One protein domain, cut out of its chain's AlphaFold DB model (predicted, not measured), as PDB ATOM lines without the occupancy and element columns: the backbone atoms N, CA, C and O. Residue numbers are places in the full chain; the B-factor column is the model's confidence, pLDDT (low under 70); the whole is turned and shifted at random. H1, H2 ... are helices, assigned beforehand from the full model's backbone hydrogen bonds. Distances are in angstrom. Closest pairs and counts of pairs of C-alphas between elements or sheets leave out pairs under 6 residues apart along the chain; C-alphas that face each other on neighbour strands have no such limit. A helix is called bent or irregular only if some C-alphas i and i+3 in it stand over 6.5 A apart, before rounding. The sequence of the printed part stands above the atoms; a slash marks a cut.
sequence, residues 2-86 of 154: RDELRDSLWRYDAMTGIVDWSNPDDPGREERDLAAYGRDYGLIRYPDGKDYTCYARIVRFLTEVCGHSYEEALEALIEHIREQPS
ATOM      1  N   ARG A   2     -31.685   9.657 -45.523       77.75
ATOM      2  CA  ARG A   2     -32.041  11.083 -45.302       77.75
ATOM      3  C   ARG A   2     -33.153  11.199 -44.253       77.75
ATOM      4  O   ARG A   2     -34.051  10.361 -44.261       77.75
ATOM      5  N   ASP A   3     -33.135  12.247 -43.433       81.75
ATOM      6  CA  ASP A   3     -34.107  12.433 -42.341       81.75
ATOM      7  C   ASP A   3     -35.564  12.469 -42.851       81.75
ATOM      8  O   ASP A   3     -36.414  11.754 -42.333       81.75
ATOM      9  N   GLU A   4     -35.831  13.149 -43.971       88.19
ATOM     10  CA  GLU A   4     -37.174  13.232 -44.577       88.19
ATOM     11  C   GLU A   4     -37.747  11.871 -45.033       88.19
ATOM     12  O   GLU A   4     -38.958  11.628 -44.963       88.19
ATOM     13  N   LEU A   5     -36.887  10.963 -45.511       91.25
ATOM     14  CA  LEU A   5     -37.285   9.609 -45.920       91.25
ATOM     15  C   LEU A   5     -37.593   8.740 -44.699       91.25
ATOM     16  O   LEU A   5     -38.562   7.979 -44.720       91.25
ATOM     17  N   ARG A   6     -36.805   8.892 -43.629       89.56
ATOM     18  CA  ARG A   6     -37.048   8.219 -42.349       89.56
ATOM     19  C   ARG A   6     -38.380   8.665 -41.747       89.56
ATOM     20  O   ARG A   6     -39.190   7.813 -41.396       89.56
ATOM     21  N   ASP A   7     -38.648   9.967 -41.723       91.75
ATOM     22  CA  ASP A   7     -39.918  10.507 -41.228       91.75
ATOM     23  C   ASP A   7     -41.105  10.022 -42.064       91.75
ATOM     24  O   ASP A   7     -42.172   9.720 -41.538       91.75
ATOM     25  N   SER A   8     -40.924   9.887 -43.380       94.75
ATOM     26  CA  SER A   8     -41.966   9.365 -44.271       94.75
ATOM     27  C   SER A   8     -42.267   7.881 -44.039       94.75
ATOM     28  O   SER A   8     -43.422   7.466 -44.157       94.75
ATOM     29  N   LEU A   9     -41.254   7.085 -43.689       93.25
ATOM     30  CA  LEU A   9     -41.423   5.692 -43.269       93.25
ATOM     31  C   LEU A   9     -42.120   5.602 -41.907       93.25
ATOM     32  O   LEU A   9     -43.071   4.837 -41.769       93.25
ATOM     33  N   TRP A  10     -41.728   6.428 -40.935       92.19
ATOM     34  CA  TRP A  10     -42.409   6.496 -39.638       92.19
ATOM     35  C   TRP A  10     -43.851   6.967 -39.751       92.19
ATOM     36  O   TRP A  10     -44.723   6.394 -39.108       92.19
ATOM     37  N   ARG A  11     -44.132   7.926 -40.633       93.88
ATOM     38  CA  ARG A  11     -45.495   8.342 -40.968       93.88
ATOM     39  C   ARG A  11     -46.333   7.168 -41.471       93.88
ATOM     40  O   ARG A  11     -47.473   7.020 -41.043       93.88
ATOM     41  N   TYR A  12     -45.790   6.328 -42.356       94.81
ATOM     42  CA  TYR A  12     -46.484   5.120 -42.811       94.81
ATOM     43  C   TYR A  12     -46.704   4.123 -41.662       94.81
ATOM     44  O   TYR A  12     -47.813   3.609 -41.475       94.81
ATOM     45  N   ASP A  13     -45.652   3.839 -40.893       92.62
ATOM     46  CA  ASP A  13     -45.712   2.872 -39.796       92.62
ATOM     47  C   ASP A  13     -46.717   3.334 -38.723       92.62
ATOM     48  O   ASP A  13     -47.493   2.528 -38.214       92.62
ATOM     49  N   ALA A  14     -46.787   4.635 -38.439       93.12
ATOM     50  CA  ALA A  14     -47.742   5.215 -37.504       93.12
ATOM     51  C   ALA A  14     -49.173   5.247 -38.064       93.12
ATOM     52  O   ALA A  14     -50.105   4.837 -37.377       93.12
ATOM     53  N   MET A  15     -49.354   5.613 -39.341       94.69
ATOM     54  CA  MET A  15     -50.651   5.522 -40.035       94.69
ATOM     55  C   MET A  15     -51.239   4.106 -39.940       94.69
ATOM     56  O   MET A  15     -52.448   3.936 -39.804       94.69
ATOM     57  N   THR A  16     -50.393   3.076 -40.013       92.44
ATOM     58  CA  THR A  16     -50.812   1.668 -39.922       92.44
ATOM     59  C   THR A  16     -50.842   1.108 -38.497       92.44
ATOM     60  O   THR A  16     -51.218  -0.051 -38.317       92.44
ATOM     61  N   GLY A  17     -50.486   1.909 -37.489       89.44
ATOM     62  CA  GLY A  17     -50.455   1.505 -36.081       89.44
ATOM     63  C   GLY A  17     -49.330   0.529 -35.721       89.44
ATOM     64  O   GLY A  17     -49.422  -0.152 -34.702       89.44
ATOM     65  N   ILE A  18     -48.289   0.421 -36.550       87.81
ATOM     66  CA  ILE A  18     -47.108  -0.419 -36.293       87.81
ATOM     67  C   ILE A  18     -46.223   0.211 -35.215       87.81
ATOM     68  O   ILE A  18     -45.681  -0.501 -34.371       87.81
ATOM     69  N   VAL A  19     -46.076   1.537 -35.248       88.25
ATOM     70  CA  VAL A  19     -45.298   2.300 -34.267       88.25
ATOM     71  C   VAL A  19     -46.147   3.397 -33.646       88.25
ATOM     72  O   VAL A  19     -47.044   3.943 -34.284       88.25
ATOM     73  N   ASP A  20     -45.824   3.733 -32.401       86.94
ATOM     74  CA  ASP A  20     -46.345   4.916 -31.722       86.94
ATOM     75  C   ASP A  20     -45.404   6.092 -32.008       86.94
ATOM     76  O   ASP A  20     -44.417   6.322 -31.305       86.94
ATOM     77  N   TRP A  21     -45.650   6.760 -33.134       89.75
ATOM     78  CA  TRP A  21     -44.942   7.961 -33.567       89.75
ATOM     79  C   TRP A  21     -45.967   9.003 -34.002       89.75
ATOM     80  O   TRP A  21     -46.986   8.667 -34.600       89.75
ATOM     81  N   SER A  22     -45.689  10.270 -33.715       87.88
ATOM     82  CA  SER A  22     -46.497  11.388 -34.196       87.88
ATOM     83  C   SER A  22     -45.592  12.517 -34.651       87.88
ATOM     84  O   SER A  22     -44.554  12.779 -34.033       87.88
ATOM     85  N   ASN A  23     -45.990  13.196 -35.724       86.69
ATOM     86  CA  ASN A  23     -45.300  14.399 -36.157       86.69
ATOM     87  C   ASN A  23     -45.607  15.575 -35.201       86.69
ATOM     88  O   ASN A  23     -46.756  16.029 -35.171       86.69
ATOM     89  N   PRO A  24     -44.624  16.130 -34.461       87.75
ATOM     90  CA  PRO A  24     -44.867  17.255 -33.553       87.75
ATOM     91  C   PRO A  24     -45.339  18.522 -34.281       87.75
ATOM     92  O   PRO A  24     -46.067  19.323 -33.695       87.75
ATOM     93  N   ASP A  25     -44.968  18.680 -35.554       89.75
ATOM     94  CA  ASP A  25     -45.339  19.838 -36.370       89.75
ATOM     95  C   ASP A  25     -46.711  19.681 -37.045       89.75
ATOM     96  O   ASP A  25     -47.266  20.656 -37.553       89.75
ATOM     97  N   ASP A  26     -47.281  18.469 -37.054       88.88
ATOM     98  CA  ASP A  26     -48.611  18.199 -37.608       88.88
ATOM     99  C   ASP A  26     -49.371  17.117 -36.809       88.88
ATOM    100  O   ASP A  26     -49.461  15.965 -37.244       88.88
ATOM    101  N   PRO A  27     -49.936  17.466 -35.637       89.25
ATOM    102  CA  PRO A  27     -50.666  16.515 -34.806       89.25
ATOM    103  C   PRO A  27     -51.892  15.897 -35.507       89.25
ATOM    104  O   PRO A  27     -52.685  16.578 -36.172       89.25
ATOM    105  N   GLY A  28     -52.080  14.588 -35.317       89.25
ATOM    106  CA  GLY A  28     -53.212  13.824 -35.863       89.25
ATOM    107  C   GLY A  28     -53.128  13.586 -37.373       89.25
ATOM    108  O   GLY A  28     -54.133  13.281 -38.021       89.25
ATOM    109  N   ARG A  29     -51.948  13.777 -37.972       92.81
ATOM    110  CA  ARG A  29     -51.717  13.528 -39.398       92.81
ATOM    111  C   ARG A  29     -51.931  12.063 -39.748       92.81
ATOM    112  O   ARG A  29     -52.545  11.769 -40.764       92.81
ATOM    113  N   GLU A  30     -51.483  11.165 -38.889       91.56
ATOM    114  CA  GLU A  30     -51.502   9.718 -39.073       91.56
ATOM    115  C   GLU A  30     -52.942   9.191 -39.147       91.56
ATOM    116  O   GLU A  30     -53.264   8.349 -39.982       91.56
ATOM    117  N   GLU A  31     -53.843   9.753 -38.340       92.62
ATOM    118  CA  GLU A  31     -55.274   9.423 -38.334       92.62
ATOM    119  C   GLU A  31     -55.970   9.930 -39.602       92.62
ATOM    120  O   GLU A  31     -56.797   9.227 -40.194       92.62
ATOM    121  N   ARG A  32     -55.617  11.142 -40.056       95.19
ATOM    122  CA  ARG A  32     -56.114  11.692 -41.325       95.19
ATOM    123  C   ARG A  32     -55.599  10.892 -42.515       95.19
ATOM    124  O   ARG A  32     -56.368  10.615 -43.433       95.19
ATOM    125  N   ASP A  33     -54.336  10.490 -42.481       94.81
ATOM    126  CA  ASP A  33     -53.739   9.627 -43.492       94.81
ATOM    127  C   ASP A  33     -54.398   8.254 -43.496       94.81
ATOM    128  O   ASP A  33     -54.726   7.745 -44.560       94.81
ATOM    129  N   LEU A  34     -54.684   7.671 -42.331       93.94
ATOM    130  CA  LEU A  34     -55.385   6.394 -42.252       93.94
ATOM    131  C   LEU A  34     -56.785   6.505 -42.868       93.94
ATOM    132  O   LEU A  34     -57.189   5.636 -43.642       93.94
ATOM    133  N   ALA A  35     -57.507   7.590 -42.587       95.00
ATOM    134  CA  ALA A  35     -58.824   7.838 -43.165       95.00
ATOM    135  C   ALA A  35     -58.778   8.054 -44.691       95.00
ATOM    136  O   ALA A  35     -59.667   7.586 -45.403       95.00
ATOM    137  N   ALA A  36     -57.753   8.747 -45.196       95.56
ATOM    138  CA  ALA A  36     -57.617   9.075 -46.616       95.56
ATOM    139  C   ALA A  36     -57.012   7.933 -47.453       95.56
ATOM    140  O   ALA A  36     -57.436   7.694 -48.581       95.56
ATOM    141  N   TYR A  37     -56.026   7.230 -46.900       95.12
ATOM    142  CA  TYR A  37     -55.102   6.351 -47.620       95.12
ATOM    143  C   TYR A  37     -55.116   4.908 -47.099       95.12
ATOM    144  O   TYR A  37     -54.635   4.005 -47.784       95.12
ATOM    145  N   GLY A  38     -55.706   4.639 -45.932       91.88
ATOM    146  CA  GLY A  38     -55.674   3.318 -45.295       91.88
ATOM    147  C   GLY A  38     -56.217   2.183 -46.163       91.88
ATOM    148  O   GLY A  38     -55.705   1.067 -46.117       91.88
ATOM    149  N   ARG A  39     -57.204   2.461 -47.022       90.81
ATOM    150  CA  ARG A  39     -57.750   1.465 -47.955       90.81
ATOM    151  C   ARG A  39     -56.718   0.996 -48.986       90.81
ATOM    152  O   ARG A  39     -56.634  -0.202 -49.268       90.81
ATOM    153  N   ASP A  40     -55.970   1.936 -49.549       90.75
ATOM    154  CA  ASP A  40     -55.117   1.697 -50.715       90.75
ATOM    155  C   ASP A  40     -53.682   1.347 -50.310       90.75
ATOM    156  O   ASP A  40     -53.036   0.518 -50.954       90.75
ATOM    157  N   TYR A  41     -53.205   1.931 -49.209       92.75
ATOM    158  CA  TYR A  41     -51.823   1.809 -48.749       92.75
ATOM    159  C   TYR A  41     -51.691   1.089 -47.407       92.75
ATOM    160  O   TYR A  41     -50.594   0.668 -47.064       92.75
ATOM    161  N   GLY A  42     -52.780   0.906 -46.656       90.75
ATOM    162  CA  GLY A  42     -52.738   0.248 -45.352       90.75
ATOM    163  C   GLY A  42     -52.428  -1.251 -45.419       90.75
ATOM    164  O   GLY A  42     -52.171  -1.831 -46.482       90.75
ATOM    165  N   LEU A  43     -52.471  -1.887 -44.247       90.62
ATOM    166  CA  LEU A  43     -52.145  -3.301 -44.076       90.62
ATOM    167  C   LEU A  43     -53.068  -4.216 -44.890       90.62
ATOM    168  O   LEU A  43     -54.230  -3.906 -45.158       90.62
ATOM    169  N   ILE A  44     -52.540  -5.377 -45.274       85.94
ATOM    170  CA  ILE A  44     -53.299  -6.417 -45.965       85.94
ATOM    171  C   ILE A  44     -53.698  -7.488 -44.956       85.94
ATOM    172  O   ILE A  44     -52.836  -8.124 -44.348       85.94
ATOM    173  N   ARG A  45     -55.004  -7.748 -44.857       84.19
ATOM    174  CA  ARG A  45     -55.547  -8.880 -44.106       84.19
ATOM    175  C   ARG A  45     -55.267 -10.184 -44.853       84.19
ATOM    176  O   ARG A  45     -55.738 -10.376 -45.975       84.19
ATOM    177  N   TYR A  46     -54.512 -11.086 -44.242       75.88
ATOM    178  CA  TYR A  46     -54.264 -12.427 -44.766       75.88
ATOM    179  C   TYR A  46     -55.355 -13.426 -44.350       75.88
ATOM    180  O   TYR A  46     -56.120 -13.161 -43.418       75.88
ATOM    181  N   PRO A  47     -55.451 -14.588 -45.035       75.25
ATOM    182  CA  PRO A  47     -56.451 -15.618 -44.728       75.25
ATOM    183  C   PRO A  47     -56.388 -16.172 -43.298       75.25
ATOM    184  O   PRO A  47     -57.368 -16.729 -42.817       75.25
ATOM    185  N   ASP A  48     -55.253 -16.019 -42.615       79.31
ATOM    186  CA  ASP A  48     -55.082 -16.367 -41.201       79.31
ATOM    187  C   ASP A  48     -55.713 -15.343 -40.240       79.31
ATOM    188  O   ASP A  48     -55.620 -15.483 -39.020       79.31
ATOM    189  N   GLY A  49     -56.358 -14.309 -40.783       80.62
ATOM    190  CA  GLY A  49     -57.022 -13.264 -40.027       80.62
ATOM    191  C   GLY A  49     -56.077 -12.188 -39.499       80.62
ATOM    192  O   GLY A  49     -56.557 -11.310 -38.784       80.62
ATOM    193  N   LYS A  50     -54.784 -12.207 -39.840       81.81
ATOM    194  CA  LYS A  50     -53.806 -11.208 -39.384       81.81
ATOM    195  C   LYS A  50     -53.524 -10.156 -40.452       81.81
ATOM    196  O   LYS A  50     -53.648 -10.420 -41.645       81.81
ATOM    197  N   ASP A  51     -53.148  -8.963 -40.006       84.69
ATOM    198  CA  ASP A  51     -52.777  -7.847 -40.873       84.69
ATOM    199  C   ASP A  51     -51.260  -7.793 -41.066       84.69
ATOM    200  O   ASP A  51     -50.496  -7.900 -40.106       84.69
ATOM    201  N   TYR A  52     -50.830  -7.634 -42.316       82.06
ATOM    202  CA  TYR A  52     -49.423  -7.636 -42.702       82.06
ATOM    203  C   TYR A  52     -49.064  -6.422 -43.548       82.06
ATOM    204  O   TYR A  52     -49.860  -5.937 -44.359       82.06
ATOM    205  N   THR A  53     -47.819  -5.970 -43.406       84.56
ATOM    206  CA  THR A  53     -47.238  -4.968 -44.294       84.56
ATOM    207  C   THR A  53     -47.042  -5.526 -45.700       84.56
ATOM    208  O   THR A  53     -46.721  -6.698 -45.912       84.56
ATOM    209  N   CYS A  54     -47.230  -4.652 -46.683       87.31
ATOM    210  CA  CYS A  54     -46.995  -4.937 -48.088       87.31
ATOM    211  C   CYS A  54     -45.938  -3.957 -48.586       87.31
ATOM    212  O   CYS A  54     -46.221  -2.768 -48.715       87.31
ATOM    213  N   TYR A  55     -44.723  -4.434 -48.862       89.75
ATOM    214  CA  TYR A  55     -43.619  -3.563 -49.281       89.75
ATOM    215  C   TYR A  55     -43.963  -2.731 -50.522       89.75
ATOM    216  O   TYR A  55     -43.567  -1.573 -50.614       89.75
ATOM    217  N   ALA A  56     -44.768  -3.272 -51.441       90.06
ATOM    218  CA  ALA A  56     -45.275  -2.519 -52.584       90.06
ATOM    219  C   ALA A  56     -46.133  -1.313 -52.168       90.06
ATOM    220  O   ALA A  56     -45.996  -0.244 -52.756       90.06
ATOM    221  N   ARG A  57     -46.996  -1.464 -51.157       93.38
ATOM    222  CA  ARG A  57     -47.838  -0.369 -50.654       93.38
ATOM    223  C   ARG A  57     -47.023   0.690 -49.926       93.38
ATOM    224  O   ARG A  57     -47.311   1.866 -50.099       93.38
ATOM    225  N   ILE A  58     -45.976   0.286 -49.205       94.25
ATOM    226  CA  ILE A  58     -45.051   1.230 -48.564       94.25
ATOM    227  C   ILE A  58     -44.347   2.076 -49.623       94.25
ATOM    228  O   ILE A  58     -44.411   3.299 -49.562       94.25
ATOM    229  N   VAL A  59     -43.748   1.446 -50.642       94.69
ATOM    230  CA  VAL A  59     -43.079   2.187 -51.725       94.69
ATOM    231  C   VAL A  59     -44.054   3.129 -52.422       94.69
ATOM    232  O   VAL A  59     -43.732   4.297 -52.607       94.69
ATOM    233  N   ARG A  60     -45.268   2.664 -52.739       94.56
ATOM    234  CA  ARG A  60     -46.294   3.516 -53.350       94.56
ATOM    235  C   ARG A  60     -46.706   4.680 -52.454       94.56
ATOM    236  O   ARG A  60     -46.879   5.778 -52.960       94.56
ATOM    237  N   PHE A  61     -46.835   4.480 -51.144       95.94
ATOM    238  CA  PHE A  61     -47.140   5.567 -50.213       95.94
ATOM    239  C   PHE A  61     -46.023   6.619 -50.212       95.94
ATOM    240  O   PHE A  61     -46.289   7.811 -50.348       95.94
ATOM    241  N   LEU A  62     -44.764   6.181 -50.143       96.50
ATOM    242  CA  LEU A  62     -43.611   7.080 -50.176       96.50
ATOM    243  C   LEU A  62     -43.552   7.899 -51.475       96.50
ATOM    244  O   LEU A  62     -43.240   9.086 -51.430       96.50
ATOM    245  N   THR A  63     -43.902   7.302 -52.615       96.50
ATOM    246  CA  THR A  63     -43.879   8.003 -53.905       96.50
ATOM    247  C   THR A  63     -45.121   8.859 -54.150       96.50
ATOM    248  O   THR A  63     -45.012  10.014 -54.546       96.50
ATOM    249  N   GLU A  64     -46.316   8.309 -53.926       95.94
ATOM    250  CA  GLU A  64     -47.594   8.928 -54.311       95.94
ATOM    251  C   GLU A  64     -48.094   9.918 -53.246       95.94
ATOM    252  O   GLU A  64     -48.740  10.905 -53.590       95.94
ATOM    253  N   VAL A  65     -47.783   9.685 -51.964       95.44
ATOM    254  CA  VAL A  65     -48.269  10.506 -50.838       95.44
ATOM    255  C   VAL A  65     -47.168  11.383 -50.240       95.44
ATOM    256  O   VAL A  65     -47.445  12.512 -49.830       95.44
ATOM    257  N   CYS A  66     -45.927  10.894 -50.168       94.19
ATOM    258  CA  CYS A  66     -44.800  11.668 -49.629       94.19
ATOM    259  C   CYS A  66     -43.956  12.368 -50.708       94.19
ATOM    260  O   CYS A  66     -43.180  13.253 -50.366       94.19
ATOM    261  N   GLY A  67     -44.143  12.036 -51.991       95.56
ATOM    262  CA  GLY A  67     -43.507  12.736 -53.112       95.56
ATOM    263  C   GLY A  67     -42.049  12.354 -53.383       95.56
ATOM    264  O   GLY A  67     -41.371  13.073 -54.114       95.56
ATOM    265  N   HIS A  68     -41.567  11.242 -52.820       96.00
ATOM    266  CA  HIS A  68     -40.214  10.732 -53.079       96.00
ATOM    267  C   HIS A  68     -40.109  10.084 -54.460       96.00
ATOM    268  O   HIS A  68     -41.107   9.615 -55.020       96.00
ATOM    269  N   SER A  69     -38.896   9.990 -55.006       95.69
ATOM    270  CA  SER A  69     -38.678   9.157 -56.189       95.69
ATOM    271  C   SER A  69     -38.833   7.668 -55.856       95.69
ATOM    272  O   SER A  69     -38.732   7.242 -54.701       95.69
ATOM    273  N   TYR A  70     -39.071   6.846 -56.882       92.31
ATOM    274  CA  TYR A  70     -39.170   5.396 -56.706       92.31
ATOM    275  C   TYR A  70     -37.868   4.802 -56.157       92.31
ATOM    276  O   TYR A  70     -37.904   3.961 -55.259       92.31
ATOM    277  N   GLU A  71     -36.727   5.243 -56.682       92.12
ATOM    278  CA  GLU A  71     -35.404   4.781 -56.268       92.12
ATOM    279  C   GLU A  71     -35.129   5.147 -54.806       92.12
ATOM    280  O   GLU A  71     -34.721   4.288 -54.027       92.12
ATOM    281  N   GLU A  72     -35.443   6.383 -54.411       93.69
ATOM    282  CA  GLU A  72     -35.291   6.872 -53.037       93.69
ATOM    283  C   GLU A  72     -36.150   6.078 -52.050       93.69
ATOM    284  O   GLU A  72     -35.660   5.624 -51.014       93.69
ATOM    285  N   ALA A  73     -37.424   5.875 -52.391       94.12
ATOM    286  CA  ALA A  73     -38.360   5.107 -51.581       94.12
ATOM    287  C   ALA A  73     -37.921   3.643 -51.427       94.12
ATOM    288  O   ALA A  73     -38.027   3.066 -50.343       94.12
ATOM    289  N   LEU A  74     -37.427   3.036 -52.510       92.25
ATOM    290  CA  LEU A  74     -36.965   1.654 -52.513       92.25
ATOM    291  C   LEU A  74     -35.713   1.475 -51.649       92.25
ATOM    292  O   LEU A  74     -35.676   0.562 -50.824       92.25
ATOM    293  N   GLU A  75     -34.705   2.328 -51.829       89.88
ATOM    294  CA  GLU A  75     -33.465   2.280 -51.051       89.88
ATOM    295  C   GLU A  75     -33.732   2.503 -49.561       89.88
ATOM    296  O   GLU A  75     -33.270   1.715 -48.735       89.88
ATOM    297  N   ALA A  76     -34.545   3.509 -49.223       91.06
ATOM    298  CA  ALA A  76     -34.910   3.806 -47.842       91.06
ATOM    299  C   ALA A  76     -35.661   2.646 -47.179       91.06
ATOM    300  O   ALA A  76     -35.339   2.268 -46.056       91.06
ATOM    301  N   LEU A  77     -36.627   2.032 -47.874       90.50
ATOM    302  CA  LEU A  77     -37.347   0.874 -47.344       90.50
ATOM    303  C   LEU A  77     -36.410  -0.318 -47.104       90.50
ATOM    304  O   LEU A  77     -36.543  -1.020 -46.101       90.50
ATOM    305  N   ILE A  78     -35.462  -0.561 -48.012       87.69
ATOM    306  CA  ILE A  78     -34.481  -1.640 -47.850       87.69
ATOM    307  C   ILE A  78     -33.599  -1.392 -46.624       87.69
ATOM    308  O   ILE A  78     -33.389  -2.319 -45.841       87.69
ATOM    309  N   GLU A  79     -33.092  -0.167 -46.459       87.31
ATOM    310  CA  GLU A  79     -32.295   0.244 -45.298       87.31
ATOM    311  C   GLU A  79     -33.107   0.075 -44.002       87.31
ATOM    312  O   GLU A  79     -32.682  -0.662 -43.113       87.31
ATOM    313  N   HIS A  80     -34.328   0.620 -43.954       87.50
ATOM    314  CA  HIS A  80     -35.234   0.561 -42.796       87.50
ATOM    315  C   HIS A  80     -35.521  -0.862 -42.324       87.50
ATOM    316  O   HIS A  80     -35.412  -1.157 -41.139       87.50
ATOM    317  N   ILE A  81     -35.856  -1.778 -43.237       84.50
ATOM    318  CA  ILE A  81     -36.175  -3.159 -42.843       84.50
ATOM    319  C   ILE A  81     -34.921  -3.930 -42.418       84.50
ATOM    320  O   ILE A  81     -35.001  -4.782 -41.535       84.50
ATOM    321  N   ARG A  82     -33.753  -3.648 -43.007       80.75
ATOM    322  CA  ARG A  82     -32.492  -4.290 -42.599       80.75
ATOM    323  C   ARG A  82     -32.025  -3.857 -41.211       80.75
ATOM    324  O   ARG A  82     -31.327  -4.625 -40.556       80.75
ATOM    325  N   GLU A  83     -32.406  -2.661 -40.774       81.38
ATOM    326  CA  GLU A  83     -32.138  -2.160 -39.423       81.38
ATOM    327  C   GLU A  83     -33.047  -2.806 -38.356       81.38
ATOM    328  O   GLU A  83     -32.734  -2.747 -37.165       81.38
ATOM    329  N   GLN A  84     -34.142  -3.466 -38.753       74.00
ATOM    330  CA  GLN A  84     -35.057  -4.144 -37.830       74.00
ATOM    331  C   GLN A  84     -34.553  -5.549 -37.428       74.00
ATOM    332  O   GLN A  84     -33.892  -6.231 -38.220       74.00
ATOM    333  N   PRO A  85     -34.883  -6.038 -36.211       63.47
ATOM    334  CA  PRO A  85     -34.577  -7.407 -35.793       63.47
ATOM    335  C   PRO A  85     -35.120  -8.418 -36.810       63.47
ATOM    336  O   PRO A  85     -36.289  -8.356 -37.189       63.47
ATOM    337  N   SER A  86     -34.266  -9.329 -37.288       59.59
ATOM    338  CA  SER A  86     -34.541 -10.075 -38.518       59.59
ATOM    339  C   SER A  86     -35.813 -10.930 -38.461       59.59
ATOM    340  O   SER A  86     -36.035 -11.731 -37.552       59.59
TER     341      SER A  86
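AT A GLANCE: This is residues 2 to 86 of the 154 residues of an uncharacterized protein of Rhizobium azibense (UniProt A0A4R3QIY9). Four short helices cross one another in a small globule: H1 and H3 stand steeply to each other in the middle, with H4, the longest helix, packed on one side of this pair and H2 on the opposite side. A long loop, residues 42 to 54, reaches away from the helices as a narrow finger, and another, residues 16 to 28, swings round from the end of H1 to the start of H2. The printed part has 85 residues, with four named helices in the order H1, H2, H3, H4 and no named strand; its class is all helix. It is compact and rounded, with a radius of gyration of the C-alphas of 12.5 A and spans of 36 by 29 by 24 A.

HOW THE PARTS SIT: H4, residues 70 to 83, touches H3, residues 55 to 64, at a steep tilt of 45 degrees, opposite ways; their closest C-alphas, those of Val 59 and Ala 73, are 5.6 A apart. H4 also touches H1, residues 3 to 15, about perpendicular at 74 degrees, and H1 touches it with residues 5 to 9 alone; the closest C-alphas are those of Leu 5 and Ala 76, at 6.6 A. H1 touches H3 with residues 8 to 12 alone, at a steep tilt of 63 degrees, opposite ways, the closest C-alphas being those of Ser 8 and Leu 62 at 6.5 A. H1 and H3 are the hub, touching three helices each. H2, residues 29 to 41, touches residues 11 to 15 of H1, about perpendicular at 77 degrees; the closest C-alphas, those of Met 15 and Glu 30, are 4.4 A apart. With residues 40 to 41 alone H2 touches H3, at a steep tilt of 61 degrees, opposite ways, and the C-alphas of Tyr 41 and Arg 57 are the closest at 4.9 A. H2 and H4 are apart. The helix packing is mostly crossed, with 0 of 5 touching pairs at a shallow tilt. In H1, H3 and H4 every O i to N i+4 pair is within hydrogen-bond range; in H2 it is 7 of 9.

IN THESE COORDINATES: H4 measures 20.1 A from first to last C-alpha and ends at C-alpha 83, (-32.138, -2.160, -39.423). H1 measures 18.1 A and begins at C-alpha 3, (-34.107, 12.433, -42.341). H2 measures 15.0 A and is irregular, with C-alphas 36 and 39 at 7.7 A. H3 measures 14.0 A and begins at C-alpha 55, (-43.619, -3.563, -49.281).

THE WHOLE: The two C-alphas farthest apart, those of Asp 25 and Pro 47, are 38.1 A apart. The links H1 to H2 and H2 to H3 are long, 13 residues each, and H3 to H4 is tight, with 5. Within the second, residues 44 to 45 pair antiparallel with residues 51 to 52. The printed part has no cut. Its mean pLDDT is 89.2, and residues 85 to 86 are under 70.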